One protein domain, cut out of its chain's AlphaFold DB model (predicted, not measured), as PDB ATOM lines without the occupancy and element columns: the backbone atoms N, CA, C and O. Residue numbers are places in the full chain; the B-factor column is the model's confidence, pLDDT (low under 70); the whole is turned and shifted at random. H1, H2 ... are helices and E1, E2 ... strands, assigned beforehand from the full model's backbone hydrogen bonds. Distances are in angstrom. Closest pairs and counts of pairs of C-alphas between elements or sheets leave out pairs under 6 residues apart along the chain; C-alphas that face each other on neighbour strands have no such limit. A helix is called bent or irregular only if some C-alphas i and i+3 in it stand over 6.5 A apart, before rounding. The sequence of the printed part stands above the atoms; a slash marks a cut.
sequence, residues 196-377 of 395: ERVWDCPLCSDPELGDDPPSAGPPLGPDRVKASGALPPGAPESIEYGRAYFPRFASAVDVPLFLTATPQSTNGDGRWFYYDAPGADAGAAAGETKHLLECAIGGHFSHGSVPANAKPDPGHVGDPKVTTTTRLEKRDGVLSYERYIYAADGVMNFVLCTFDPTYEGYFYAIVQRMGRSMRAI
ATOM      1  N   GLU A 196     -65.863  25.563   7.433       42.78
ATOM      2  CA  GLU A 196     -65.657  24.752   6.218       42.78
ATOM      3  C   GLU A 196     -66.539  23.502   6.107       42.78
ATOM      4  O   GLU A 196     -66.672  22.714   7.042       42.78
ATOM      5  N   ARG A 197     -67.085  23.320   4.895       39.06
ATOM      6  CA  ARG A 197     -67.321  22.019   4.256       39.06
ATOM      7  C   ARG A 197     -66.021  21.584   3.576       39.06
ATOM      8  O   ARG A 197     -65.297  22.439   3.070       39.06
ATOM      9  N   VAL A 198     -65.761  20.284   3.551       35.38
ATOM     10  CA  VAL A 198     -64.462  19.725   3.178       35.38
ATOM     11  C   VAL A 198     -64.530  18.945   1.848       35.38
ATOM     12  O   VAL A 198     -65.604  18.471   1.484       35.38
ATOM     13  N   TRP A 199     -63.424  18.876   1.102       45.19
ATOM     14  CA  TRP A 199     -63.314  18.342  -0.262       45.19
ATOM     15  C   TRP A 199     -62.962  16.853  -0.315       45.19
ATOM     16  O   TRP A 199     -62.211  16.350   0.517       45.19
ATOM     17  N   ASP A 200     -63.478  16.222  -1.366       37.34
ATOM     18  CA  ASP A 200     -63.383  14.819  -1.763       37.34
ATOM     19  C   ASP A 200     -62.535  14.778  -3.055       37.34
ATOM     20  O   ASP A 200     -62.850  15.497  -4.005       37.34
ATOM     21  N   CYS A 201     -61.421  14.035  -3.085       38.12
ATOM     22  CA  CYS A 201     -60.505  13.942  -4.237       38.12
ATOM     23  C   CYS A 201     -60.679  12.578  -4.934       38.12
ATOM     24  O   CYS A 201     -60.181  11.581  -4.414       38.12
ATOM     25  N   PRO A 202     -61.292  12.504  -6.130       37.19
ATOM     26  CA  PRO A 202     -61.596  11.226  -6.789       37.19
ATOM     27  C   PRO A 202     -60.377  10.427  -7.283       37.19
ATOM     28  O   PRO A 202     -60.507   9.248  -7.592       37.19
ATOM     29  N   LEU A 203     -59.200  11.057  -7.397       37.91
ATOM     30  CA  LEU A 203     -57.940  10.388  -7.769       37.91
ATOM     31  C   LEU A 203     -57.086  10.006  -6.549       37.91
ATOM     32  O   LEU A 203     -56.087   9.315  -6.694       37.91
ATOM     33  N   CYS A 204     -57.469  10.472  -5.358       36.78
ATOM     34  CA  CYS A 204     -56.798  10.175  -4.092       36.78
ATOM     35  C   CYS A 204     -57.486   9.029  -3.332       36.78
ATOM     36  O   CYS A 204     -56.964   8.560  -2.328       36.78
ATOM     37  N   SER A 205     -58.656   8.599  -3.805       39.38
ATOM     38  CA  SER A 205     -59.415   7.438  -3.341       39.38
ATOM     39  C   SER A 205     -58.994   6.156  -4.062       39.38
ATOM     40  O   SER A 205     -59.841   5.309  -4.339       39.38
ATOM     41  N   ASP A 206     -57.712   6.026  -4.414       41.25
ATOM     42  CA  ASP A 206     -57.176   4.718  -4.778       41.25
ATOM     43  C   ASP A 206     -57.236   3.842  -3.514       41.25
ATOM     44  O   ASP A 206     -56.581   4.172  -2.518       41.25
ATOM     45  N   PRO A 207     -58.050   2.773  -3.497       44.81
ATOM     46  CA  PRO A 207     -58.183   1.904  -2.334       44.81
ATOM     47  C   PRO A 207     -56.865   1.215  -1.941       44.81
ATOM     48  O   PRO A 207     -56.792   0.664  -0.845       44.81
ATOM     49  N   GLU A 208     -55.820   1.263  -2.775       44.25
ATOM     50  CA  GLU A 208     -54.489   0.749  -2.433       44.25
ATOM     51  C   GLU A 208     -53.661   1.690  -1.529       44.25
ATOM     52  O   GLU A 208     -52.662   1.254  -0.958       44.25
ATOM     53  N   LEU A 209     -54.060   2.959  -1.340       40.88
ATOM     54  CA  LEU A 209     -53.274   3.969  -0.601       40.88
ATOM     55  C   LEU A 209     -53.623   4.139   0.894       40.88
ATOM     56  O   LEU A 209     -52.997   4.957   1.571       40.88
ATOM     57  N   GLY A 210     -54.532   3.322   1.436       38.50
ATOM     58  CA  GLY A 210     -54.826   3.246   2.875       38.50
ATOM     59  C   GLY A 210     -55.723   4.363   3.432       38.50
ATOM     60  O   GLY A 210     -55.806   5.471   2.901       38.50
ATOM     61  N   ASP A 211     -56.421   4.043   4.526       35.78
ATOM     62  CA  ASP A 211     -57.392   4.906   5.211       35.78
ATOM     63  C   ASP A 211     -56.715   6.116   5.886       35.78
ATOM     64  O   ASP A 211     -56.313   6.037   7.043       35.78
ATOM     65  N   ASP A 212     -56.534   7.216   5.148       45.31
ATOM     66  CA  ASP A 212     -56.834   8.597   5.580       45.31
ATOM     67  C   ASP A 212     -56.128   9.636   4.686       45.31
ATOM     68  O   ASP A 212     -54.908   9.819   4.757       45.31
ATOM     69  N   PRO A 213     -56.899  10.471   3.966       35.66
ATOM     70  CA  PRO A 213     -56.493  11.865   3.834       35.66
ATOM     71  C   PRO A 213     -57.585  12.841   4.314       35.66
ATOM     72  O   PRO A 213     -58.725  12.814   3.842       35.66
ATOM     73  N   PRO A 214     -57.257  13.792   5.211       35.47
ATOM     74  CA  PRO A 214     -58.166  14.868   5.572       35.47
ATOM     75  C   PRO A 214     -58.298  15.879   4.423       35.47
ATOM     76  O   PRO A 214     -57.404  16.663   4.127       35.47
ATOM     77  N   SER A 215     -59.467  15.860   3.805       37.97
ATOM     78  CA  SER A 215     -60.167  16.946   3.116       37.97
ATOM     79  C   SER A 215     -59.678  18.406   3.315       37.97
ATOM     80  O   SER A 215     -59.637  18.921   4.435       37.97
ATOM     81  N   ALA A 216     -59.444  19.114   2.204       40.19
ATOM     82  CA  ALA A 216     -59.256  20.570   2.090       40.19
ATOM     83  C   ALA A 216     -60.596  21.330   2.145       40.19
ATOM     84  O   ALA A 216     -61.595  20.770   1.720       40.19
ATOM     85  N   GLY A 217     -60.672  22.599   2.548       41.62
ATOM     86  CA  GLY A 217     -61.880  23.407   2.304       41.62
ATOM     87  C   GLY A 217     -61.590  24.781   1.692       41.62
ATOM     88  O   GLY A 217     -60.481  24.996   1.190       41.62
ATOM     89  N   PRO A 218     -62.602  25.668   1.597       39.81
ATOM     90  CA  PRO A 218     -62.533  26.863   0.765       39.81
ATOM     91  C   PRO A 218     -61.429  27.856   1.188       39.81
ATOM     92  O   PRO A 218     -61.275  28.175   2.377       39.81
ATOM     93  N   PRO A 219     -60.669  28.407   0.220       53.62
ATOM     94  CA  PRO A 219     -59.627  29.390   0.483       53.62
ATOM     95  C   PRO A 219     -60.168  30.648   1.194       53.62
ATOM     96  O   PRO A 219     -61.358  30.945   1.168       53.62
ATOM     97  N   LEU A 220     -59.305  31.429   1.858       51.91
ATOM     98  CA  LEU A 220     -59.710  32.638   2.612       51.91
ATOM     99  C   LEU A 220     -59.983  33.846   1.686       51.91
ATOM    100  O   LEU A 220     -59.817  35.002   2.074       51.91
ATOM    101  N   GLY A 221     -60.379  33.590   0.444       57.62
ATOM    102  CA  GLY A 221     -60.564  34.574  -0.613       57.62
ATOM    103  C   GLY A 221     -61.210  33.929  -1.838       57.62
ATOM    104  O   GLY A 221     -61.572  32.761  -1.771       57.62
ATOM    105  N   PRO A 222     -61.353  34.653  -2.960       60.06
ATOM    106  CA  PRO A 222     -61.978  34.099  -4.155       60.06
ATOM    107  C   PRO A 222     -61.249  32.833  -4.603       60.06
ATOM    108  O   PRO A 222     -60.021  32.839  -4.754       60.06
ATOM    109  N   ASP A 223     -62.011  31.765  -4.821       69.56
ATOM    110  CA  ASP A 223     -61.487  30.445  -5.191       69.56
ATOM    111  C   ASP A 223     -60.639  30.514  -6.457       69.56
ATOM    112  O   ASP A 223     -59.643  29.810  -6.573       69.56
ATOM    113  N   ARG A 224     -60.978  31.448  -7.351       79.75
ATOM    114  CA  ARG A 224     -60.320  31.682  -8.628       79.75
ATOM    115  C   ARG A 224     -59.799  33.117  -8.724       79.75
ATOM    116  O   ARG A 224     -60.540  34.071  -8.489       79.75
ATOM    117  N   VAL A 225     -58.529  33.287  -9.089       82.19
ATOM    118  CA  VAL A 225     -57.898  34.601  -9.307       82.19
ATOM    119  C   VAL A 225     -57.190  34.623 -10.652       82.19
ATOM    120  O   VAL A 225     -56.491  33.678 -11.004       82.19
ATOM    121  N   LYS A 226     -57.364  35.707 -11.415       86.25
ATOM    122  CA  LYS A 226     -56.622  35.911 -12.662       86.25
ATOM    123  C   LYS A 226     -55.143  36.122 -12.344       86.25
ATOM    124  O   LYS A 226     -54.810  36.940 -11.489       86.25
ATOM    125  N   ALA A 227     -54.281  35.386 -13.030       84.38
ATOM    126  CA  ALA A 227     -52.847  35.523 -12.889       84.38
ATOM    127  C   ALA A 227     -52.355  36.908 -13.337       84.38
ATOM    128  O   ALA A 227     -52.937  37.547 -14.218       84.38
ATOM    129  N   SER A 228     -51.259  37.357 -12.734       83.88
ATOM    130  CA  SER A 228     -50.508  38.543 -13.147       83.88
ATOM    131  C   SER A 228     -49.194  38.137 -13.812       83.88
ATOM    132  O   SER A 228     -48.675  37.064 -13.540       83.88
ATOM    133  N   GLY A 229     -48.621  38.999 -14.655       91.88
ATOM    134  CA  GLY A 229     -47.300  38.768 -15.251       91.88
ATOM    135  C   GLY A 229     -47.271  37.773 -16.417       91.88
ATOM    136  O   GLY A 229     -48.307  37.346 -16.923       91.88
ATOM    137  N   ALA A 230     -46.057  37.458 -16.878       92.69
ATOM    138  CA  ALA A 230     -45.831  36.497 -17.952       92.69
ATOM    139  C   ALA A 230     -46.130  35.073 -17.464       92.69
ATOM    140  O   ALA A 230     -45.616  34.651 -16.430       92.69
ATOM    141  N   LEU A 231     -46.952  34.348 -18.220       94.06
ATOM    142  CA  LEU A 231     -47.334  32.973 -17.909       94.06
ATOM    143  C   LEU A 231     -46.158  32.022 -18.168       94.06
ATOM    144  O   LEU A 231     -45.606  32.036 -19.273       94.06
ATOM    145  N   PRO A 232     -45.796  31.166 -17.197       94.00
ATOM    146  CA  PRO A 232     -44.998  29.986 -17.485       94.00
ATOM    147  C   PRO A 232     -45.678  29.125 -18.562       94.00
ATOM    148  O   PRO A 232     -46.912  29.102 -18.631       94.00
ATOM    149  N   PRO A 233     -44.917  28.407 -19.407       92.94
ATOM    150  CA  PRO A 233     -45.494  27.499 -20.391       92.94
ATOM    151  C   PRO A 233     -46.470  26.542 -19.708       92.94
ATOM    152  O   PRO A 233     -46.119  25.966 -18.694       92.94
ATOM    153  N   GLY A 234     -47.694  26.413 -20.228       90.62
ATOM    154  CA  GLY A 234     -48.751  25.544 -19.684       90.62
ATOM    155  C   GLY A 234     -49.356  25.957 -18.341       90.62
ATOM    156  O   GLY A 234     -50.213  25.234 -17.832       90.62
ATOM    157  N   ALA A 235     -48.954  27.085 -17.757       93.00
ATOM    158  CA  ALA A 235     -49.566  27.574 -16.531       93.00
ATOM    159  C   ALA A 235     -50.927  28.218 -16.845       93.00
ATOM    160  O   ALA A 235     -51.079  28.873 -17.881       93.00
ATOM    161  N   PRO A 236     -51.938  28.064 -15.974       92.31
ATOM    162  CA  PRO A 236     -53.260  28.605 -16.243       92.31
ATOM    163  C   PRO A 236     -53.303  30.129 -16.061       92.31
ATOM    164  O   PRO A 236     -52.716  30.685 -15.128       92.31
ATOM    165  N   GLU A 237     -54.091  30.809 -16.899       92.88
ATOM    166  CA  GLU A 237     -54.397  32.242 -16.740       92.88
ATOM    167  C   GLU A 237     -55.284  32.528 -15.522       92.88
ATOM    168  O   GLU A 237     -55.327  33.650 -15.010       92.88
ATOM    169  N   SER A 238     -56.026  31.518 -15.070       92.00
ATOM    170  CA  SER A 238     -56.924  31.593 -13.929       92.00
ATOM    171  C   SER A 238     -56.544  30.533 -12.913       92.00
ATOM    172  O   SER A 238     -56.588  29.342 -13.201       92.00
ATOM    173  N   ILE A 239     -56.143  30.981 -11.732       90.25
ATOM    174  CA  ILE A 239     -55.577  30.127 -10.701       90.25
ATOM    175  C   ILE A 239     -56.664  29.795  -9.694       90.25
ATOM    176  O   ILE A 239     -57.182  30.694  -9.025       90.25
ATOM    177  N   GLU A 240     -56.968  28.508  -9.576       86.88
ATOM    178  CA  GLU A 240     -57.839  27.970  -8.537       86.88
ATOM    179  C   GLU A 240     -57.032  27.547  -7.315       86.88
ATOM    180  O   GLU A 240     -55.944  26.989  -7.457       86.88
ATOM    181  N   TYR A 241     -57.559  27.817  -6.123       84.50
ATOM    182  CA  TYR A 241     -56.913  27.494  -4.853       84.50
ATOM    183  C   TYR A 241     -57.740  26.484  -4.058       84.50
ATOM    184  O   TYR A 241     -58.948  26.644  -3.913       84.50
ATOM    185  N   GLY A 242     -57.061  25.501  -3.471       77.88
ATOM    186  CA  GLY A 242     -57.587  24.644  -2.407       77.88
ATOM    187  C   GLY A 242     -56.798  24.844  -1.115       77.88
ATOM    188  O   GLY A 242     -55.723  25.436  -1.133       77.88
ATOM    189  N   ARG A 243     -57.300  24.366   0.024       80.50
ATOM    190  CA  ARG A 243     -56.593  24.463   1.312       80.50
ATOM    191  C   ARG A 243     -55.858  23.177   1.684       80.50
ATOM    192  O   ARG A 243     -56.482  22.184   2.022       80.50
ATOM    193  N   ALA A 244     -54.533  23.207   1.729       79.31
ATOM    194  CA  ALA A 244     -53.736  22.123   2.292       79.31
ATOM    195  C   ALA A 244     -53.744  22.177   3.829       79.31
ATOM    196  O   ALA A 244     -53.472  23.229   4.413       79.31
ATOM    197  N   TYR A 245     -54.023  21.041   4.472       74.44
ATOM    198  CA  TYR A 245     -54.018  20.878   5.926       74.44
ATOM    199  C   TYR A 245     -52.787  20.119   6.412       74.44
ATOM    200  O   TYR A 245     -52.401  19.103   5.838       74.44
ATOM    201  N   PHE A 246     -52.226  20.577   7.529       76.38
ATOM    202  CA  PHE A 246     -51.072  19.972   8.190       76.38
ATOM    203  C   PHE A 246     -51.441  19.669   9.651       76.38
ATOM    204  O   PHE A 246     -51.140  20.462  10.551       76.38
ATOM    205  N   PRO A 247     -52.121  18.532   9.913       66.00
ATOM    206  CA  PRO A 247     -52.711  18.235  11.221       66.00
ATOM    207  C   PRO A 247     -51.690  18.236  12.358       66.00
ATOM    208  O   PRO A 247     -51.967  18.759  13.436       66.00
ATOM    209  N   ARG A 248     -50.477  17.729  12.093       69.50
ATOM    210  CA  ARG A 248     -49.380  17.649  13.068       69.50
ATOM    211  C   ARG A 248     -49.000  19.005  13.673       69.50
ATOM    212  O   ARG A 248     -48.596  19.046  14.832       69.50
ATOM    213  N   PHE A 249     -49.165  20.097  12.927       71.44
ATOM    214  CA  PHE A 249     -48.859  21.458  13.394       71.44
ATOM    215  C   PHE A 249     -50.086  22.353  13.504       71.44
ATOM    216  O   PHE A 249     -49.942  23.561  13.696       71.44
ATOM    217  N   ALA A 250     -51.282  21.771  13.371       73.12
ATOM    218  CA  ALA A 250     -52.548  22.492  13.381       73.12
ATOM    219  C   ALA A 250     -52.523  23.735  12.470       73.12
ATOM    220  O   ALA A 250     -52.960  24.825  12.862       73.12
ATOM    221  N   SER A 251     -51.974  23.574  11.263       78.62
ATOM    222  CA  SER A 251     -51.859  24.646  10.281       78.62
ATOM    223  C   SER A 251     -52.522  24.302   8.959       78.62
ATOM    224  O   SER A 251     -52.789  23.141   8.640       78.62
ATOM    225  N   ALA A 252     -52.849  25.353   8.216       82.38
ATOM    226  CA  ALA A 252     -53.458  25.250   6.906       82.38
ATOM    227  C   ALA A 252     -52.981  26.384   5.997       82.38
ATOM    228  O   ALA A 252     -52.721  27.495   6.475       82.38
ATOM    229  N   VAL A 253     -52.875  26.100   4.700       86.25
ATOM    230  CA  VAL A 253     -52.392  27.027   3.667       86.25
ATOM    231  C   VAL A 253     -53.221  26.862   2.400       86.25
ATOM    232  O   VAL A 253     -53.461  25.740   1.970       86.25
ATOM    233  N   ASP A 254     -53.630  27.962   1.772       86.81
ATOM    234  CA  ASP A 254     -54.235  27.901   0.438       86.81
ATOM    235  C   ASP A 254     -53.134  27.667  -0.603       86.81
ATOM    236  O   ASP A 254     -52.209  28.471  -0.696       86.81
ATOM    237  N   VAL A 255     -53.256  26.606  -1.396       88.44
ATOM    238  CA  VAL A 255     -52.320  26.181  -2.441       88.44
ATOM    239  C   VAL A 255     -53.023  26.150  -3.805       88.44
ATOM    240  O   VAL A 255     -54.200  25.780  -3.868       88.44
ATOM    241  N   PRO A 256     -52.359  26.544  -4.904       91.19
ATOM    242  CA  PRO A 256     -52.938  26.404  -6.235       91.19
ATOM    243  C   PRO A 256     -53.163  24.939  -6.614       91.19
ATOM    244  O   PRO A 256     -52.285  24.104  -6.416       91.19
ATOM    245  N   LEU A 257     -54.311  24.643  -7.224       86.50
ATOM    246  CA  LEU A 257     -54.689  23.278  -7.611       86.50
ATOM    247  C   LEU A 257     -53.902  22.731  -8.810       86.50
ATOM    248  O   LEU A 257     -53.928  21.531  -9.053       86.50
ATOM    249  N   PHE A 258     -53.207  23.593  -9.557       89.19
ATOM    250  CA  PHE A 258     -52.370  23.170 -10.683       89.19
ATOM    251  C   PHE A 258     -50.953  22.741 -10.258       89.19
ATOM    252  O   PHE A 258     -50.186  22.295 -11.108       89.19
ATOM    253  N   LEU A 259     -50.584  22.903  -8.979       90.50
ATOM    254  CA  LEU A 259     -49.304  22.409  -8.468       90.50
ATOM    255  C   LEU A 259     -49.374  20.907  -8.217       90.50
ATOM    256  O   LEU A 259     -50.363  20.395  -7.690       90.50
ATOM    257  N   THR A 260     -48.279  20.217  -8.507       89.06
ATOM    258  CA  THR A 260     -48.071  18.840  -8.074       89.06
ATOM    259  C   THR A 260     -47.639  18.841  -6.615       89.06
ATOM    260  O   THR A 260     -46.921  19.739  -6.181       89.06
ATOM    261  N   ALA A 261     -48.078  17.850  -5.841       86.19
ATOM    262  CA  ALA A 261     -47.716  17.729  -4.437       86.19
ATOM    263  C   ALA A 261     -47.138  16.342  -4.143       86.19
ATOM    264  O   ALA A 261     -47.669  15.338  -4.615       86.19
ATOM    265  N   THR A 262     -46.077  16.273  -3.339       82.69
ATOM    266  CA  THR A 262     -45.534  14.986  -2.877       82.69
ATOM    267  C   THR A 262     -46.485  14.317  -1.882       82.69
ATOM    268  O   THR A 262     -47.336  14.989  -1.281       82.69
ATOM    269  N   PRO A 263     -46.303  13.019  -1.584       79.19
ATOM    270  CA  PRO A 263     -46.806  12.455  -0.340       79.19
ATOM    271  C   PRO A 263     -46.372  13.309   0.860       79.19
ATOM    272  O   PRO A 263     -45.353  14.013   0.822       79.19
ATOM    273  N   GLN A 264     -47.161  13.276   1.934       73.00
ATOM    274  CA  GLN A 264     -46.739  13.896   3.185       73.00
ATOM    275  C   GLN A 264     -45.460  13.206   3.674       73.00
ATOM    276  O   GLN A 264     -45.335  11.987   3.573       73.00
ATOM    277  N   SER A 265     -44.513  13.987   4.201       71.44
ATOM    278  CA  SER A 265     -43.307  13.435   4.822       71.44
ATOM    279  C   SER A 265     -43.669  12.354   5.850       71.44
ATOM    280  O   SER A 265     -44.657  12.496   6.569       71.44
ATOM    281  N   THR A 266     -42.852  11.306   5.978       61.50
ATOM    282  CA  THR A 266     -43.080  10.197   6.928       61.50
ATOM    283  C   THR A 266     -43.081  10.651   8.386       61.50
ATOM    284  O   THR A 266     -43.750  10.063   9.232       61.50
ATOM    285  N   ASN A 267     -42.366  11.732   8.696       59.75
ATOM    286  CA  ASN A 267     -42.429  12.367  10.006       59.75
ATOM    287  C   ASN A 267     -43.602  13.356  10.125       59.75
ATOM    288  O   ASN A 267     -43.747  13.981  11.159       59.75
ATOM    289  N   GLY A 268     -44.443  13.523   9.106       61.66
ATOM    290  CA  GLY A 268     -45.581  14.438   9.099       61.66
ATOM    291  C   GLY A 268     -45.208  15.921   9.044       61.66
ATOM    292  O   GLY A 268     -46.113  16.750   9.157       61.66
ATOM    293  N   ASP A 269     -43.920  16.259   8.887       75.69
ATOM    294  CA  ASP A 269     -43.425  17.624   9.093       75.69
ATOM    295  C   ASP A 269     -43.818  18.608   7.972       75.69
ATOM    296  O   ASP A 269     -43.772  19.822   8.152       75.69
ATOM    297  N   GLY A 270     -44.270  18.108   6.823       84.94
ATOM    298  CA  GLY A 270     -44.705  18.953   5.720       84.94
ATOM    299  C   GLY A 270     -44.924  18.197   4.419       84.94
ATOM    300  O   GLY A 270     -44.952  16.961   4.387       84.94
ATOM    301  N   ARG A 271     -45.091  18.970   3.350       89.50
ATOM    302  CA  ARG A 271     -45.270  18.512   1.974       89.50
ATOM    303  C   ARG A 271     -44.586  19.480   1.010       89.50
ATOM    304  O   ARG A 271     -44.578  20.690   1.257       89.50
ATOM    305  N   TRP A 272     -44.049  18.944  -0.079       90.44
ATOM    306  CA  TRP A 272     -43.543  19.736  -1.192       90.44
ATOM    307  C   TRP A 272     -44.640  19.945  -2.232       90.44
ATOM    308  O   TRP A 272     -45.398  19.022  -2.529       90.44
ATOM    309  N   PHE A 273     -44.707  21.155  -2.772       92.44
ATOM    310  CA  PHE A 273     -45.561  21.541  -3.888       92.44
ATOM    311  C   PHE A 273     -44.683  22.123  -4.981       92.44
ATOM    312  O   PHE A 273     -43.882  23.006  -4.691       92.44
ATOM    313  N   TYR A 274     -44.828  21.677  -6.216       93.38
ATOM    314  CA  TYR A 274     -43.976  22.135  -7.304       93.38
ATOM    315  C   TYR A 274     -44.744  22.284  -8.613       93.38
ATOM    316  O   TYR A 274     -45.844  21.753  -8.789       93.38
ATOM    317  N   TYR A 275     -44.167  23.073  -9.512       94.12
ATOM    318  CA  TYR A 275     -44.639  23.263 -10.872       94.12
ATOM    319  C   TYR A 275     -43.502  23.019 -11.858       94.12
ATOM    320  O   TYR A 275     -42.500  23.744 -11.860       94.12
ATOM    321  N   ASP A 276     -43.706  22.032 -12.721       89.94
ATOM    322  CA  ASP A 276     -42.804  21.701 -13.815       89.94
ATOM    323  C   ASP A 276     -43.242  22.388 -15.104       89.94
ATOM    324  O   ASP A 276     -44.433  22.499 -15.404       89.94
ATOM    325  N   ALA A 277     -42.267  22.834 -15.897       84.44
ATOM    326  CA  ALA A 277     -42.557  23.268 -17.255       84.44
ATOM    327  C   ALA A 277     -43.105  22.068 -18.060       84.44
ATOM    328  O   ALA A 277     -42.511  20.989 -18.014       84.44
ATOM    329  N   PRO A 278     -44.193  22.219 -18.832       80.25
ATOM    330  CA  PRO A 278     -44.646  21.204 -19.769       80.25
ATOM    331  C   PRO A 278     -43.503  20.760 -20.680       80.25
ATOM    332  O   PRO A 278     -42.824  21.592 -21.283       80.25
ATOM    333  N   GLY A 279     -43.309  19.447 -20.781       74.50
ATOM    334  CA  GLY A 279     -42.200  18.865 -21.535       74.50
ATOM    335  C   GLY A 279     -40.888  18.752 -20.756       74.50
ATOM    336  O   GLY A 279     -39.898  18.330 -21.341       74.50
ATOM    337  N   ALA A 280     -40.861  19.083 -19.459       72.94
ATOM    338  CA  ALA A 280     -39.814  18.582 -18.577       72.94
ATOM    339  C   ALA A 280     -39.879  17.047 -18.595       72.94
ATOM    340  O   ALA A 280     -40.929  16.468 -18.303       72.94
ATOM    341  N   ASP A 281     -38.794  16.401 -19.025       66.62
ATOM    342  CA  ASP A 281     -38.742  14.952 -19.197       66.62
ATOM    343  C   ASP A 281     -39.150  14.250 -17.900       66.62
ATOM    344  O   ASP A 281     -38.443  14.306 -16.895       66.62
ATOM    345  N   ALA A 282     -40.266  13.519 -17.939       61.25
ATOM    346  CA  ALA A 282     -40.727  12.701 -16.816       61.25
ATOM    347  C   ALA A 282     -39.729  11.583 -16.435       61.25
ATOM    348  O   ALA A 282     -39.912  10.916 -15.421       61.25
ATOM    349  N   GLY A 283     -38.694  11.361 -17.260       60.31
ATOM    350  CA  GLY A 283     -37.601  10.415 -17.031       60.31
ATOM    351  C   GLY A 283     -36.304  11.035 -16.499       60.31
ATOM    352  O   GLY A 283     -35.339  10.295 -16.318       60.31
ATOM    353  N   ALA A 284     -36.250  12.351 -16.266       68.00
ATOM    354  CA  ALA A 284     -35.099  12.969 -15.613       68.00
ATOM    355  C   ALA A 284     -34.943  12.400 -14.192       68.00
ATOM    356  O   ALA A 284     -35.931  12.190 -13.479       68.00
ATOM    357  N   ALA A 285     -33.707  12.111 -13.778       66.25
ATOM    358  CA  ALA A 285     -33.458  11.587 -12.441       66.25
ATOM    359  C   ALA A 285     -33.930  12.602 -11.384       66.25
ATOM    360  O   ALA A 285     -33.843  13.813 -11.592       66.25
ATOM    361  N   ALA A 286     -34.421  12.122 -10.235       58.44
ATOM    362  CA  ALA A 286     -34.815  12.985  -9.121       58.44
ATOM    363  C   ALA A 286     -33.635  13.902  -8.729       58.44
ATOM    364  O   ALA A 286     -32.637  13.430  -8.188       58.44
ATOM    365  N   GLY A 287     -33.740  15.195  -9.053       63.69
ATOM    366  CA  GLY A 287     -32.672  16.192  -8.899       63.69
ATOM    367  C   GLY A 287     -32.241  16.900 -10.192       63.69
ATOM    368  O   GLY A 287     -31.569  17.924 -10.114       63.69
ATOM    369  N   GLU A 288     -32.644  16.406 -11.366       70.56
ATOM    370  CA  GLU A 288     -32.350  17.036 -12.667       70.56
ATOM    371  C   GLU A 288     -33.531  17.838 -13.231       70.56
ATOM    372  O   GLU A 288     -33.343  18.726 -14.067       70.56
ATOM    373  N   THR A 289     -34.752  17.580 -12.755       74.56
ATOM    374  CA  THR A 289     -35.940  18.334 -13.163       74.56
ATOM    375  C   THR A 289     -35.890  19.747 -12.588       74.56
ATOM    376  O   THR A 289     -35.977  19.955 -11.379       74.56
ATOM    377  N   LYS A 290     -35.757  20.751 -13.461       83.38
ATOM    378  CA  LYS A 290     -35.807  22.160 -13.060       83.38
ATOM    379  C   LYS A 290     -37.256  22.573 -12.775       83.38
ATOM    380  O   LYS A 290     -37.985  22.947 -13.696       83.38
ATOM    381  N   HIS A 291     -37.645  22.571 -11.504       90.94
ATOM    382  CA  HIS A 291     -38.917  23.139 -11.057       90.94
ATOM    383  C   HIS A 291     -38.932  24.661 -11.289       90.94
ATOM    384  O   HIS A 291     -38.000  25.372 -10.910       90.94
ATOM    385  N   LEU A 292     -39.991  25.184 -11.917       94.31
ATOM    386  CA  LEU A 292     -40.159  26.635 -12.099       94.31
ATOM    387  C   LEU A 292     -40.699  27.316 -10.834       94.31
ATOM    388  O   LEU A 292     -40.476  28.512 -10.636       94.31
ATOM    389  N   LEU A 293     -41.397  26.552  -9.996       95.88
ATOM    390  CA  LEU A 293     -41.804  26.897  -8.639       95.88
ATOM    391  C   LEU A 293     -41.674  25.638  -7.786       95.88
ATOM    392  O   LEU A 293     -42.158  24.582  -8.181       95.88
ATOM    393  N   GLU A 294     -41.096  25.772  -6.605       95.50
ATOM    394  CA  GLU A 294     -41.018  24.722  -5.597       95.50
ATOM    395  C   GLU A 294     -41.317  25.337  -4.231       95.50
ATOM    396  O   GLU A 294     -40.769  26.380  -3.893       95.50
ATOM    397  N   CYS A 295     -42.190  24.717  -3.445       96.06
ATOM    398  CA  CYS A 295     -42.627  25.189  -2.142       96.06
ATOM    399  C   CYS A 295     -42.637  24.050  -1.120       96.06
ATOM    400  O   CYS A 295     -43.415  23.107  -1.247       96.06
ATOM    401  N   ALA A 296     -41.871  24.185  -0.043       94.06
ATOM    402  CA  ALA A 296     -42.034  23.396   1.167       94.06
ATOM    403  C   ALA A 296     -43.053  24.073   2.091       94.06
ATOM    404  O   ALA A 296     -42.890  25.234   2.480       94.06
ATOM    405  N   ILE A 297     -44.096  23.340   2.473       92.88
ATOM    406  CA  ILE A 297     -45.113  23.816   3.413       92.88
ATOM    407  C   ILE A 297     -45.227  22.826   4.561       92.88
ATOM    408  O   ILE A 297     -45.352  21.622   4.337       92.88
ATOM    409  N   GLY A 298     -45.205  23.323   5.792       89.94
ATOM    410  CA  GLY A 298     -45.309  22.460   6.955       89.94
ATOM    411  C   GLY A 298     -45.006  23.172   8.258       89.94
ATOM    412  O   GLY A 298     -45.257  24.368   8.415       89.94
ATOM    413  N   GLY A 299     -44.455  22.422   9.202       85.88
ATOM    414  CA  GLY A 299     -43.992  22.958  10.464       85.88
ATOM    415  C   GLY A 299     -42.854  22.143  11.052       85.88
ATOM    416  O   GLY A 299     -42.515  21.059  10.591       85.88
ATOM    417  N   HIS A 300     -42.216  22.691  12.071       80.81
ATOM    418  CA  HIS A 300     -41.289  21.948  12.906       80.81
ATOM    419  C   HIS A 300     -41.239  22.563  14.298       80.81
ATOM    420  O   HIS A 300     -41.629  23.712  14.524       80.81
ATOM    421  N   PHE A 301     -40.732  21.792  15.251       68.31
ATOM    422  CA  PHE A 301     -40.399  22.311  16.568       68.31
ATOM    423  C   PHE A 301     -39.060  23.046  16.472       68.31
ATOM    424  O   PHE A 301     -38.044  22.427  16.152       68.31
ATOM    425  N   SER A 302     -39.038  24.354  16.746       59.19
ATOM    426  CA  SER A 302     -37.768  25.080  16.856       59.19
ATOM    427  C   SER A 302     -37.049  24.594  18.117       59.19
ATOM    428  O   SER A 302     -37.353  25.012  19.231       59.19
ATOM    429  N   HIS A 303     -36.117  23.656  17.956       47.19
ATOM    430  CA  HIS A 303     -35.312  23.140  19.063       47.19
ATOM    431  C   HIS A 303     -34.005  23.922  19.289       47.19
ATOM    432  O   HIS A 303     -33.265  23.578  20.205       47.19
ATOM    433  N   GLY A 304     -33.719  24.984  18.522       43.16
ATOM    434  CA  GLY A 304     -32.416  25.659  18.628       43.16
ATOM    435  C   GLY A 304     -32.254  27.042  17.995       43.16
ATOM    436  O   GLY A 304     -31.136  27.545  17.986       43.16
ATOM    437  N   SER A 305     -33.311  27.680  17.479       42.56
ATOM    438  CA  SER A 305     -33.219  29.020  16.862       42.56
ATOM    439  C   SER A 305     -33.925  30.123  17.654       42.56
ATOM    440  O   SER A 305     -34.050  31.251  17.179       42.56
ATOM    441  N   VAL A 306     -34.342  29.834  18.888       47.09
ATOM    442  CA  VAL A 306     -34.646  30.893  19.852       47.09
ATOM    443  C   VAL A 306     -33.290  31.481  20.280       47.09
ATOM    444  O   VAL A 306     -32.432  30.704  20.702       47.09
ATOM    445  N   PRO A 307     -33.032  32.798  20.135       43.75
ATOM    446  CA  PRO A 307     -31.757  33.399  20.534       43.75
ATOM    447  C   PRO A 307     -31.346  32.934  21.937       43.75
ATOM    448  O   PRO A 307     -32.209  32.816  22.800       43.75
ATOM    449  N   ALA A 308     -30.057  32.698  22.203       43.69
ATOM    450  CA  ALA A 308     -29.571  32.199  23.505       43.69
ATOM    451  C   ALA A 308     -29.995  33.067  24.718       43.69
ATOM    452  O   ALA A 308     -29.948  32.647  25.869       43.69
ATOM    453  N   ASN A 309     -30.413  34.297  24.441       42.38
ATOM    454  CA  ASN A 309     -30.878  35.342  25.340       42.38
ATOM    455  C   ASN A 309     -32.408  35.539  25.326       42.38
ATOM    456  O   ASN A 309     -32.931  36.383  26.058       42.38
ATOM    457  N   ALA A 310     -33.149  34.765  24.538       40.56
ATOM    458  CA  ALA A 310     -34.589  34.677  24.662       40.56
ATOM    459  C   ALA A 310     -34.915  33.876  25.923       40.56
ATOM    460  O   ALA A 310     -34.570  32.702  26.053       40.56
ATOM    461  N   LYS A 311     -35.552  34.541  26.889       33.03
ATOM    462  CA  LYS A 311     -36.008  33.882  28.112       33.03
ATOM    463  C   LYS A 311     -36.916  32.708  27.720       33.03
ATOM    464  O   LYS A 311     -37.797  32.925  26.884       33.03
ATOM    465  N   PRO A 312     -36.732  31.509  28.309       37.59
ATOM    466  CA  PRO A 312     -37.710  30.437  28.201       37.59
ATOM    467  C   PRO A 312     -39.071  31.030  28.522       37.59
ATOM    468  O   PRO A 312     -39.217  31.679  29.560       37.59
ATOM    469  N   ASP A 313     -40.019  30.874  27.608       39.84
ATOM    470  CA  ASP A 313     -41.379  31.333  27.820       39.84
ATOM    471  C   ASP A 313     -41.892  30.684  29.118       39.84
ATOM    472  O   ASP A 313     -41.992  29.453  29.173       39.84
ATOM    473  N   PRO A 314     -42.149  31.456  30.194       35.81
ATOM    474  CA  PRO A 314     -42.463  30.924  31.523       35.81
ATOM    475  C   PRO A 314     -43.845  30.246  31.605       35.81
ATOM    476  O   PRO A 314     -44.386  30.040  32.691       35.81
ATOM    477  N   GLY A 315     -44.413  29.861  30.460       38.56
ATOM    478  CA  GLY A 315     -45.815  29.561  30.284       38.56
ATOM    479  C   GLY A 315     -46.567  30.877  30.260       38.56
ATOM    480  O   GLY A 315     -46.704  31.501  31.306       38.56
ATOM    481  N   HIS A 316     -47.031  31.283  29.075       37.34
ATOM    482  CA  HIS A 316     -47.846  32.478  28.833       37.34
ATOM    483  C   HIS A 316     -48.712  32.876  30.035       37.34
ATOM    484  O   HIS A 316     -49.813  32.365  30.242       37.34
ATOM    485  N   VAL A 317     -48.203  33.825  30.817       33.50
ATOM    486  CA  VAL A 317     -49.005  34.731  31.630       33.50
ATOM    487  C   VAL A 317     -49.193  35.963  30.743       33.50
ATOM    488  O   VAL A 317     -48.409  36.907  30.801       33.50
ATOM    489  N   GLY A 318     -50.154  35.887  29.819       42.59
ATOM    490  CA  GLY A 318     -50.433  36.911  28.805       42.59
ATOM    491  C   GLY A 318     -51.020  36.328  27.516       42.59
ATOM    492  O   GLY A 318     -51.010  35.113  27.323       42.59
ATOM    493  N   ASP A 319     -51.549  37.191  26.644       41.06
ATOM    494  CA  ASP A 319     -52.115  36.775  25.357       41.06
ATOM    495  C   ASP A 319     -51.048  36.092  24.479       41.06
ATOM    496  O   ASP A 319     -49.946  36.635  24.327       41.06
ATOM    497  N   PRO A 320     -51.349  34.929  23.871       50.25
ATOM    498  CA  PRO A 320     -50.405  34.214  23.022       50.25
ATOM    499  C   PRO A 320     -49.969  35.092  21.843       50.25
ATOM    500  O   PRO A 320     -50.759  35.401  20.947       50.25
ATOM    501  N   LYS A 321     -48.696  35.500  21.821       56.03
ATOM    502  CA  LYS A 321     -48.142  36.301  20.722       56.03
ATOM    503  C   LYS A 321     -47.779  35.401  19.548       56.03
ATOM    504  O   LYS A 321     -46.690  34.841  19.497       56.03
ATOM    505  N   VAL A 322     -48.685  35.306  18.580       60.94
ATOM    506  CA  VAL A 322     -48.364  34.758  17.260       60.94
ATOM    507  C   VAL A 322     -47.460  35.755  16.535       60.94
ATOM    508  O   VAL A 322     -47.900  36.853  16.196       60.94
ATOM    509  N   THR A 323     -46.198  35.396  16.291       73.06
ATOM    510  CA  THR A 323     -45.291  36.233  15.488       73.06
ATOM    511  C   THR A 323     -45.199  35.709  14.070       73.06
ATOM    512  O   THR A 323     -45.125  34.504  13.838       73.06
ATOM    513  N   THR A 324     -45.190  36.625  13.109       77.12
ATOM    514  CA  THR A 324     -45.064  36.302  11.690       77.12
ATOM    515  C   THR A 324     -43.823  36.975  11.132       77.12
ATOM    516  O   THR A 324     -43.648  38.178  11.320       77.12
ATOM    517  N   THR A 325     -42.995  36.230  10.407       84.94
ATOM    518  CA  THR A 325     -41.910  36.794   9.598       84.94
ATOM    519  C   THR A 325     -42.163  36.482   8.132       84.94
ATOM    520  O   THR A 325     -42.791  35.481   7.781       84.94
ATOM    521  N   THR A 326     -41.766  37.393   7.250       89.69
ATOM    522  CA  THR A 326     -41.865  37.200   5.803       89.69
ATOM    523  C   THR A 326     -40.631  37.805   5.160       89.69
ATOM    524  O   THR A 326     -40.293  38.951   5.454       89.69
ATOM    525  N   ARG A 327     -39.962  37.033   4.309       91.06
ATOM    526  CA  ARG A 327     -38.760  37.426   3.582       91.06
ATOM    527  C   ARG A 327     -38.956  37.100   2.109       91.06
ATOM    528  O   ARG A 327     -39.466  36.040   1.766       91.06
ATOM    529  N   LEU A 328     -38.556  38.030   1.255       92.62
ATOM    530  CA  LEU A 328     -38.393  37.809  -0.174       92.62
ATOM    531  C   LEU A 328     -36.945  38.163  -0.499       92.62
ATOM    532  O   LEU A 328     -36.501  39.262  -0.167       92.62
ATOM    533  N   GLU A 329     -36.210  37.242  -1.099       94.00
ATOM    534  CA  GLU A 329     -34.806  37.439  -1.453       94.00
ATOM    535  C   GLU A 329     -34.539  36.914  -2.859       94.00
ATOM    536  O   GLU A 329     -35.177  35.970  -3.313       94.00
ATOM    537  N   LYS A 330     -33.589  37.546  -3.547       92.81
ATOM    538  CA  LYS A 330     -33.018  37.044  -4.791       92.81
ATOM    539  C   LYS A 330     -31.571  36.658  -4.519       92.81
ATOM    540  O   LYS A 330     -30.770  37.540  -4.212       92.81
ATOM    541  N   ARG A 331     -31.235  35.375  -4.631       89.75
ATOM    542  CA  ARG A 331     -29.871  34.864  -4.439       89.75
ATOM    543  C   ARG A 331     -29.514  33.924  -5.582       89.75
ATOM    544  O   ARG A 331     -30.315  33.071  -5.938       89.75
ATOM    545  N   ASP A 332     -28.348  34.136  -6.189       89.81
ATOM    546  CA  ASP A 332     -27.810  33.294  -7.270       89.81
ATOM    547  C   ASP A 332     -28.791  33.065  -8.436       89.81
ATOM    548  O   ASP A 332     -28.876  31.992  -9.021       89.81
ATOM    549  N   GLY A 333     -29.569  34.100  -8.774       87.81
ATOM    550  CA  GLY A 333     -30.561  34.031  -9.849       87.81
ATOM    551  C   GLY A 333     -31.865  33.317  -9.481       87.81
ATOM    552  O   GLY A 333     -32.742  33.240 -10.330       87.81
ATOM    553  N   VAL A 334     -32.043  32.870  -8.238       88.62
ATOM    554  CA  VAL A 334     -33.283  32.265  -7.731       88.62
ATOM    555  C   VAL A 334     -34.013  33.264  -6.835       88.62
ATOM    556  O   VAL A 334     -33.389  33.949  -6.019       88.62
ATOM    557  N   LEU A 335     -35.335  33.376  -6.988       93.00
ATOM    558  CA  LEU A 335     -36.176  34.113  -6.044       93.00
ATOM    559  C   LEU A 335     -36.677  33.160  -4.966       93.00
ATOM    560  O   LEU A 335     -37.246  32.122  -5.285       93.00
ATOM    561  N   SER A 336     -36.496  33.529  -3.703       94.56
ATOM    562  CA  SER A 336     -36.986  32.785  -2.547       94.56
ATOM    563  C   SER A 336     -38.006  33.606  -1.764       94.56
ATOM    564  O   SER A 336     -37.752  34.763  -1.422       94.56
ATOM    565  N   TYR A 337     -39.139  32.993  -1.438       95.88
ATOM    566  CA  TYR A 337     -40.149  33.515  -0.528       95.88
ATOM    567  C   TYR A 337     -40.186  32.655   0.730       95.88
ATOM    568  O   TYR A 337     -40.444  31.459   0.659       95.88
ATOM    569  N   GLU A 338     -39.990  33.266   1.887       93.81
ATOM    570  CA  GLU A 338     -40.072  32.585   3.171       93.81
ATOM    571  C   GLU A 338     -41.137  33.258   4.017       93.81
ATOM    572  O   GLU A 338     -41.136  34.478   4.205       93.81
ATOM    573  N   ARG A 339     -42.033  32.466   4.591       90.75
ATOM    574  CA  ARG A 339     -42.935  32.930   5.634       90.75
ATOM    575  C   ARG A 339     -42.936  31.955   6.781       90.75
ATOM    576  O   ARG A 339     -43.156  30.770   6.573       90.75
ATOM    577  N   TYR A 340     -42.814  32.494   7.988       87.31
ATOM    578  CA  TYR A 340     -42.931  31.733   9.219       87.31
ATOM    579  C   TYR A 340     -44.069  32.280  10.075       87.31
ATOM    580  O   TYR A 340     -44.216  33.496  10.211       87.31
ATOM    581  N   ILE A 341     -44.859  31.387  10.669       79.88
ATOM    582  CA  ILE A 341     -45.767  31.700  11.775       79.88
ATOM    583  C   ILE A 341     -45.297  30.901  12.980       79.88
ATOM    584  O   ILE A 341     -45.367  29.672  12.996       79.88
ATOM    585  N   TYR A 342     -44.844  31.625  13.994       78.44
ATOM    586  CA  TYR A 342     -44.495  31.060  15.284       78.44
ATOM    587  C   TYR A 342     -45.753  31.064  16.141       78.44
ATOM    588  O   TYR A 342     -46.279  32.125  16.492       78.44
ATOM    589  N   ALA A 343     -46.260  29.871  16.422       65.25
ATOM    590  CA  ALA A 343     -47.338  29.689  17.371       65.25
ATOM    591  C   ALA A 343     -46.792  29.785  18.805       65.25
ATOM    592  O   ALA A 343     -45.610  29.559  19.068       65.25
ATOM    593  N   ALA A 344     -47.667  30.133  19.750       61.88
ATOM    594  CA  ALA A 344     -47.298  30.356  21.147       61.88
ATOM    595  C   ALA A 344     -46.771  29.099  21.867       61.88
ATOM    596  O   ALA A 344     -46.230  29.195  22.963       61.88
ATOM    597  N   ASP A 345     -46.936  27.921  21.269       60.81
ATOM    598  CA  ASP A 345     -46.462  26.628  21.760       60.81
ATOM    599  C   ASP A 345     -45.062  26.242  21.242       60.81
ATOM    600  O   ASP A 345     -44.606  25.124  21.481       60.81
ATOM    601  N   GLY A 346     -44.362  27.156  20.558       66.56
ATOM    602  CA  GLY A 346     -43.015  26.921  20.027       66.56
ATOM    603  C   GLY A 346     -42.992  26.155  18.702       66.56
ATOM    604  O   GLY A 346     -41.916  25.786  18.221       66.56
ATOM    605  N   VAL A 347     -44.159  25.924  18.093       73.94
ATOM    606  CA  VAL A 347     -44.258  25.377  16.742       73.94
ATOM    607  C   VAL A 347     -44.008  26.482  15.721       73.94
ATOM    608  O   VAL A 347     -44.661  27.530  15.722       73.94
ATOM    609  N   MET A 348     -43.070  26.223  14.817       83.06
ATOM    610  CA  MET A 348     -42.741  27.085  13.694       83.06
ATOM    611  C   MET A 348     -43.368  26.510  12.431       83.06
ATOM    612  O   MET A 348     -42.902  25.505  11.904       83.06
ATOM    613  N   ASN A 349     -44.433  27.147  11.954       86.75
ATOM    614  CA  ASN A 349     -45.072  26.820  10.683       86.75
ATOM    615  C   ASN A 349     -44.417  27.619   9.568       86.75
ATOM    616  O   ASN A 349     -44.097  28.790   9.783       86.75
ATOM    617  N   PHE A 350     -44.242  27.020   8.396       92.00
ATOM    618  CA  PHE A 350     -43.537  27.652   7.294       92.00
ATOM    619  C   PHE A 350     -44.200  27.432   5.933       92.00
ATOM    620  O   PHE A 350     -44.797  26.391   5.665       92.00
ATOM    621  N   VAL A 351     -44.027  28.430   5.066       94.50
ATOM    622  CA  VAL A 351     -44.145  28.340   3.606       94.50
ATOM    623  C   VAL A 351     -42.823  28.854   3.055       94.50
ATOM    624  O   VAL A 351     -42.522  30.039   3.200       94.50
ATOM    625  N   LEU A 352     -42.023  27.963   2.479       94.94
ATOM    626  CA  LEU A 352     -40.719  28.270   1.899       94.94
ATOM    627  C   LEU A 352     -40.790  27.931   0.425       94.94
ATOM    628  O   LEU A 352     -40.944  26.766   0.092       94.94
ATOM    629  N   CYS A 353     -40.707  28.928  -0.441       96.75
ATOM    630  CA  CYS A 353     -40.796  28.739  -1.875       96.75
ATOM    631  C   CYS A 353     -39.554  29.266  -2.579       96.75
ATOM    632  O   CYS A 353     -39.026  30.306  -2.191       96.75
ATOM    633  N   THR A 354     -39.150  28.605  -3.655       96.00
ATOM    634  CA  THR A 354     -38.231  29.133  -4.660       96.00
ATOM    635  C   THR A 354     -38.916  29.152  -6.023       96.00
ATOM    636  O   THR A 354     -39.780  28.318  -6.290       96.00
ATOM    637  N   PHE A 355     -38.617  30.137  -6.869       95.19
ATOM    638  CA  PHE A 355     -39.198  30.227  -8.210       95.19
ATOM    639  C   PHE A 355     -38.297  30.956  -9.208       95.19
ATOM    640  O   PHE A 355     -37.457  31.785  -8.841       95.19
ATOM    641  N   ASP A 356     -38.486  30.632 -10.489       93.50
ATOM    642  CA  ASP A 356     -37.718  31.195 -11.596       93.50
ATOM    643  C   ASP A 356     -38.026  32.701 -11.758       93.50
ATOM    644  O   ASP A 356     -39.197  33.087 -11.888       93.50
ATOM    645  N   PRO A 357     -37.004  33.579 -11.774       93.62
ATOM    646  CA  PRO A 357     -37.198  35.027 -11.864       93.62
ATOM    647  C   PRO A 357     -37.819  35.480 -13.188       93.62
ATOM    648  O   PRO A 357     -38.386  36.569 -13.245       93.62
ATOM    649  N   THR A 358     -37.752  34.665 -14.244       94.81
ATOM    650  CA  THR A 358     -38.398  34.949 -15.536       94.81
ATOM    651  C   THR A 358     -39.913  35.084 -15.378       94.81
ATOM    652  O   THR A 358     -40.548  35.877 -16.073       94.81
ATOM    653  N   TYR A 359     -40.486  34.350 -14.421       95.00
ATOM    654  CA  TYR A 359     -41.918  34.315 -14.135       95.00
ATOM    655  C   TYR A 359     -42.255  34.967 -12.788       95.00
ATOM    656  O   TYR A 359     -43.284  34.652 -12.187       95.00
ATOM    657  N   GLU A 360     -41.418  35.900 -12.313       94.19
ATOM    658  CA  GLU A 360     -41.607  36.593 -11.031       94.19
ATOM    659  C   GLU A 360     -43.021  37.171 -10.903       94.19
ATOM    660  O   GLU A 360     -43.706  36.906  -9.921       94.19
ATOM    661  N   GLY A 361     -43.504  37.898 -11.917       91.25
ATOM    662  CA  GLY A 361     -44.835  38.514 -11.876       91.25
ATOM    663  C   GLY A 361     -45.993  37.518 -11.708       91.25
ATOM    664  O   GLY A 361     -47.036  37.896 -11.167       91.25
ATOM    665  N   TYR A 362     -45.797  36.265 -12.131       94.75
ATOM    666  CA  TYR A 362     -46.765  35.176 -12.006       94.75
ATOM    667  C   TYR A 362     -46.656  34.489 -10.647       94.75
ATOM    668  O   TYR A 362     -47.610  34.494  -9.863       94.75
ATOM    669  N   PHE A 363     -45.479  33.953 -10.319       96.00
ATOM    670  CA  PHE A 363     -45.301  33.176  -9.095       96.00
ATOM    671  C   PHE A 363     -45.311  34.027  -7.830       96.00
ATOM    672  O   PHE A 363     -45.790  33.559  -6.799       96.00
ATOM    673  N   TYR A 364     -44.883  35.290  -7.887       93.81
ATOM    674  CA  TYR A 364     -44.867  36.151  -6.707       93.81
ATOM    675  C   TYR A 364     -46.265  36.352  -6.108       93.81
ATOM    676  O   TYR A 364     -46.449  36.221  -4.896       93.81
ATOM    677  N   ALA A 365     -47.277  36.607  -6.945       90.56
ATOM    678  CA  ALA A 365     -48.656  36.768  -6.486       90.56
ATOM    679  C   ALA A 365     -49.200  35.480  -5.840       90.56
ATOM    680  O   ALA A 365     -49.903  35.539  -4.825       90.56
ATOM    681  N   ILE A 366     -48.826  34.323  -6.394       93.69
ATOM    682  CA  ILE A 366     -49.184  33.001  -5.875       93.69
ATOM    683  C   ILE A 366     -48.568  32.774  -4.493       93.69
ATOM    684  O   ILE A 366     -49.303  32.563  -3.526       93.69
ATOM    685  N   VAL A 367     -47.239  32.867  -4.362       94.69
ATOM    686  CA  VAL A 367     -46.552  32.565  -3.094       94.69
ATOM    687  C   VAL A 367     -46.909  33.571  -2.002       94.69
ATOM    688  O   VAL A 367     -47.056  33.201  -0.837       94.69
ATOM    689  N   GLN A 368     -47.163  34.836  -2.363       90.19
ATOM    690  CA  GLN A 368     -47.705  35.813  -1.425       90.19
ATOM    691  C   GLN A 368     -49.089  35.417  -0.916       90.19
ATOM    692  O   GLN A 368     -49.364  35.583   0.275       90.19
ATOM    693  N   ARG A 369     -49.973  34.921  -1.792       89.25
ATOM    694  CA  ARG A 369     -51.294  34.442  -1.381       89.25
ATOM    695  C   ARG A 369     -51.175  33.212  -0.489       89.25
ATOM    696  O   ARG A 369     -51.813  33.213   0.560       89.25
ATOM    697  N   MET A 370     -50.341  32.234  -0.847       91.38
ATOM    698  CA  MET A 370     -50.053  31.056  -0.014       91.38
ATOM    699  C   MET A 370     -49.565  31.478   1.376       91.38
ATOM    700  O   MET A 370     -50.108  31.080   2.402       91.38
ATOM    701  N   GLY A 371     -48.593  32.384   1.445       87.12
ATOM    702  CA  GLY A 371     -48.129  32.886   2.727       87.12
ATOM    703  C   GLY A 371     -49.230  33.618   3.507       87.12
ATOM    704  O   GLY A 371     -49.474  33.327   4.677       87.12
ATOM    705  N   ARG A 372     -49.949  34.555   2.878       84.44
ATOM    706  CA  ARG A 372     -51.027  35.319   3.534       84.44
ATOM    707  C   ARG A 372     -52.213  34.463   3.958       84.44
ATOM    708  O   ARG A 372     -52.909  34.866   4.890       84.44
ATOM    709  N   SER A 373     -52.465  33.335   3.302       83.38
ATOM    710  CA  SER A 373     -53.502  32.378   3.684       83.38
ATOM    711  C   SER A 373     -53.040  31.423   4.780       83.38
ATOM    712  O   SER A 373     -53.897  30.871   5.460       83.38
ATOM    713  N   MET A 374     -51.726  31.297   5.023       84.19
ATOM    714  CA  MET A 374     -51.212  30.467   6.106       84.19
ATOM    715  C   MET A 374     -51.821  30.885   7.440       84.19
ATOM    716  O   MET A 374     -51.801  32.056   7.841       84.19
ATOM    717  N   ARG A 375     -52.370  29.904   8.137       78.50
ATOM    718  CA  ARG A 375     -52.886  30.044   9.490       78.50
ATOM    719  C   ARG A 375     -52.350  28.894  10.322       78.50
ATOM    720  O   ARG A 375     -52.210  27.780   9.832       78.50
ATOM    721  N   ALA A 376     -52.088  29.180  11.587       73.00
ATOM    722  CA  ALA A 376     -51.721  28.187  12.578       73.00
ATOM    723  C   ALA A 376     -52.563  28.432  13.823       73.00
ATOM    724  O   ALA A 376     -52.774  29.587  14.211       73.00
ATOM    725  N   ILE A 377     -53.043  27.363  14.450       62.22
ATOM    726  CA  ILE A 377     -53.682  27.487  15.751       62.22
ATOM    727  C   ILE A 377     -52.627  27.462  16.839       62.22
ATOM    728  O   ILE A 377     -52.052  26.437  17.173       62.22
TER     729      ILE A 377
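This is residues 196 to 377 of the 395 residues of an uncharacterized protein of Sorangium cellulosum (strain So ce56) (UniProt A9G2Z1). A twisted five-strand sheet, E4 E5 E8 E7 E6, is covered on one face by helix H1 and a smaller sheet, E1 E2 E3, which is only partly face to face with it. Residues 206 to 211, 282 to 287 and 307 to 312 stick out. The printed part has 182 residues, with strands E1 to E8 then H1; both sheets are antiparallel, the class is mixed, and under half of the residues are in named elements. It is compact, with a radius of gyration of the C-alphas of 17.6 A, spanning 54 by 44 by 36 A.

Find E4 at residues 270 to 276, E5 at 291 to 301, 27.7 A long, E8 at 347 to 355, E7 at 334 to 342 and E6 at 323 to 331. E1, residues 224 to 226, begins at C-alpha 224 (-60.320, 31.682, -8.628); E2 is 238 to 246 and E3 251 to 256. H1, residues 357 to 373, 22.7 A long, ends at C-alpha 373 (-53.502, 32.378, 3.684); it is irregular, C-alphas 358 and 361 being 8.2 A apart.

Within hydrogen-bond range are N 273 and O 295 of the hairpin E4 and E5, 2.8 A, and N 296 and O 352 of E5 and E8, 2.7 A. E6 E7 E8 form a meander, antiparallel neighbours in turn; with E5, neighbour of E8, they make a Greek key. H1 is on this sheet, two layers, at a height of 8.5 A, along the strands. H1 touches E3 at the closest C-alphas, Asp 254 and Met 370, 5.3 A. In H1, 9 of 13 O i to N i+4 pairs are within range.

The printed part has no cut. The links E1 to E2, E3 to E4, E4 to E5 and E5 to E6 are long. Mean pLDDT of the printed part is 73.1; among the residues under 70 are 196 to 223 and 301 to 322.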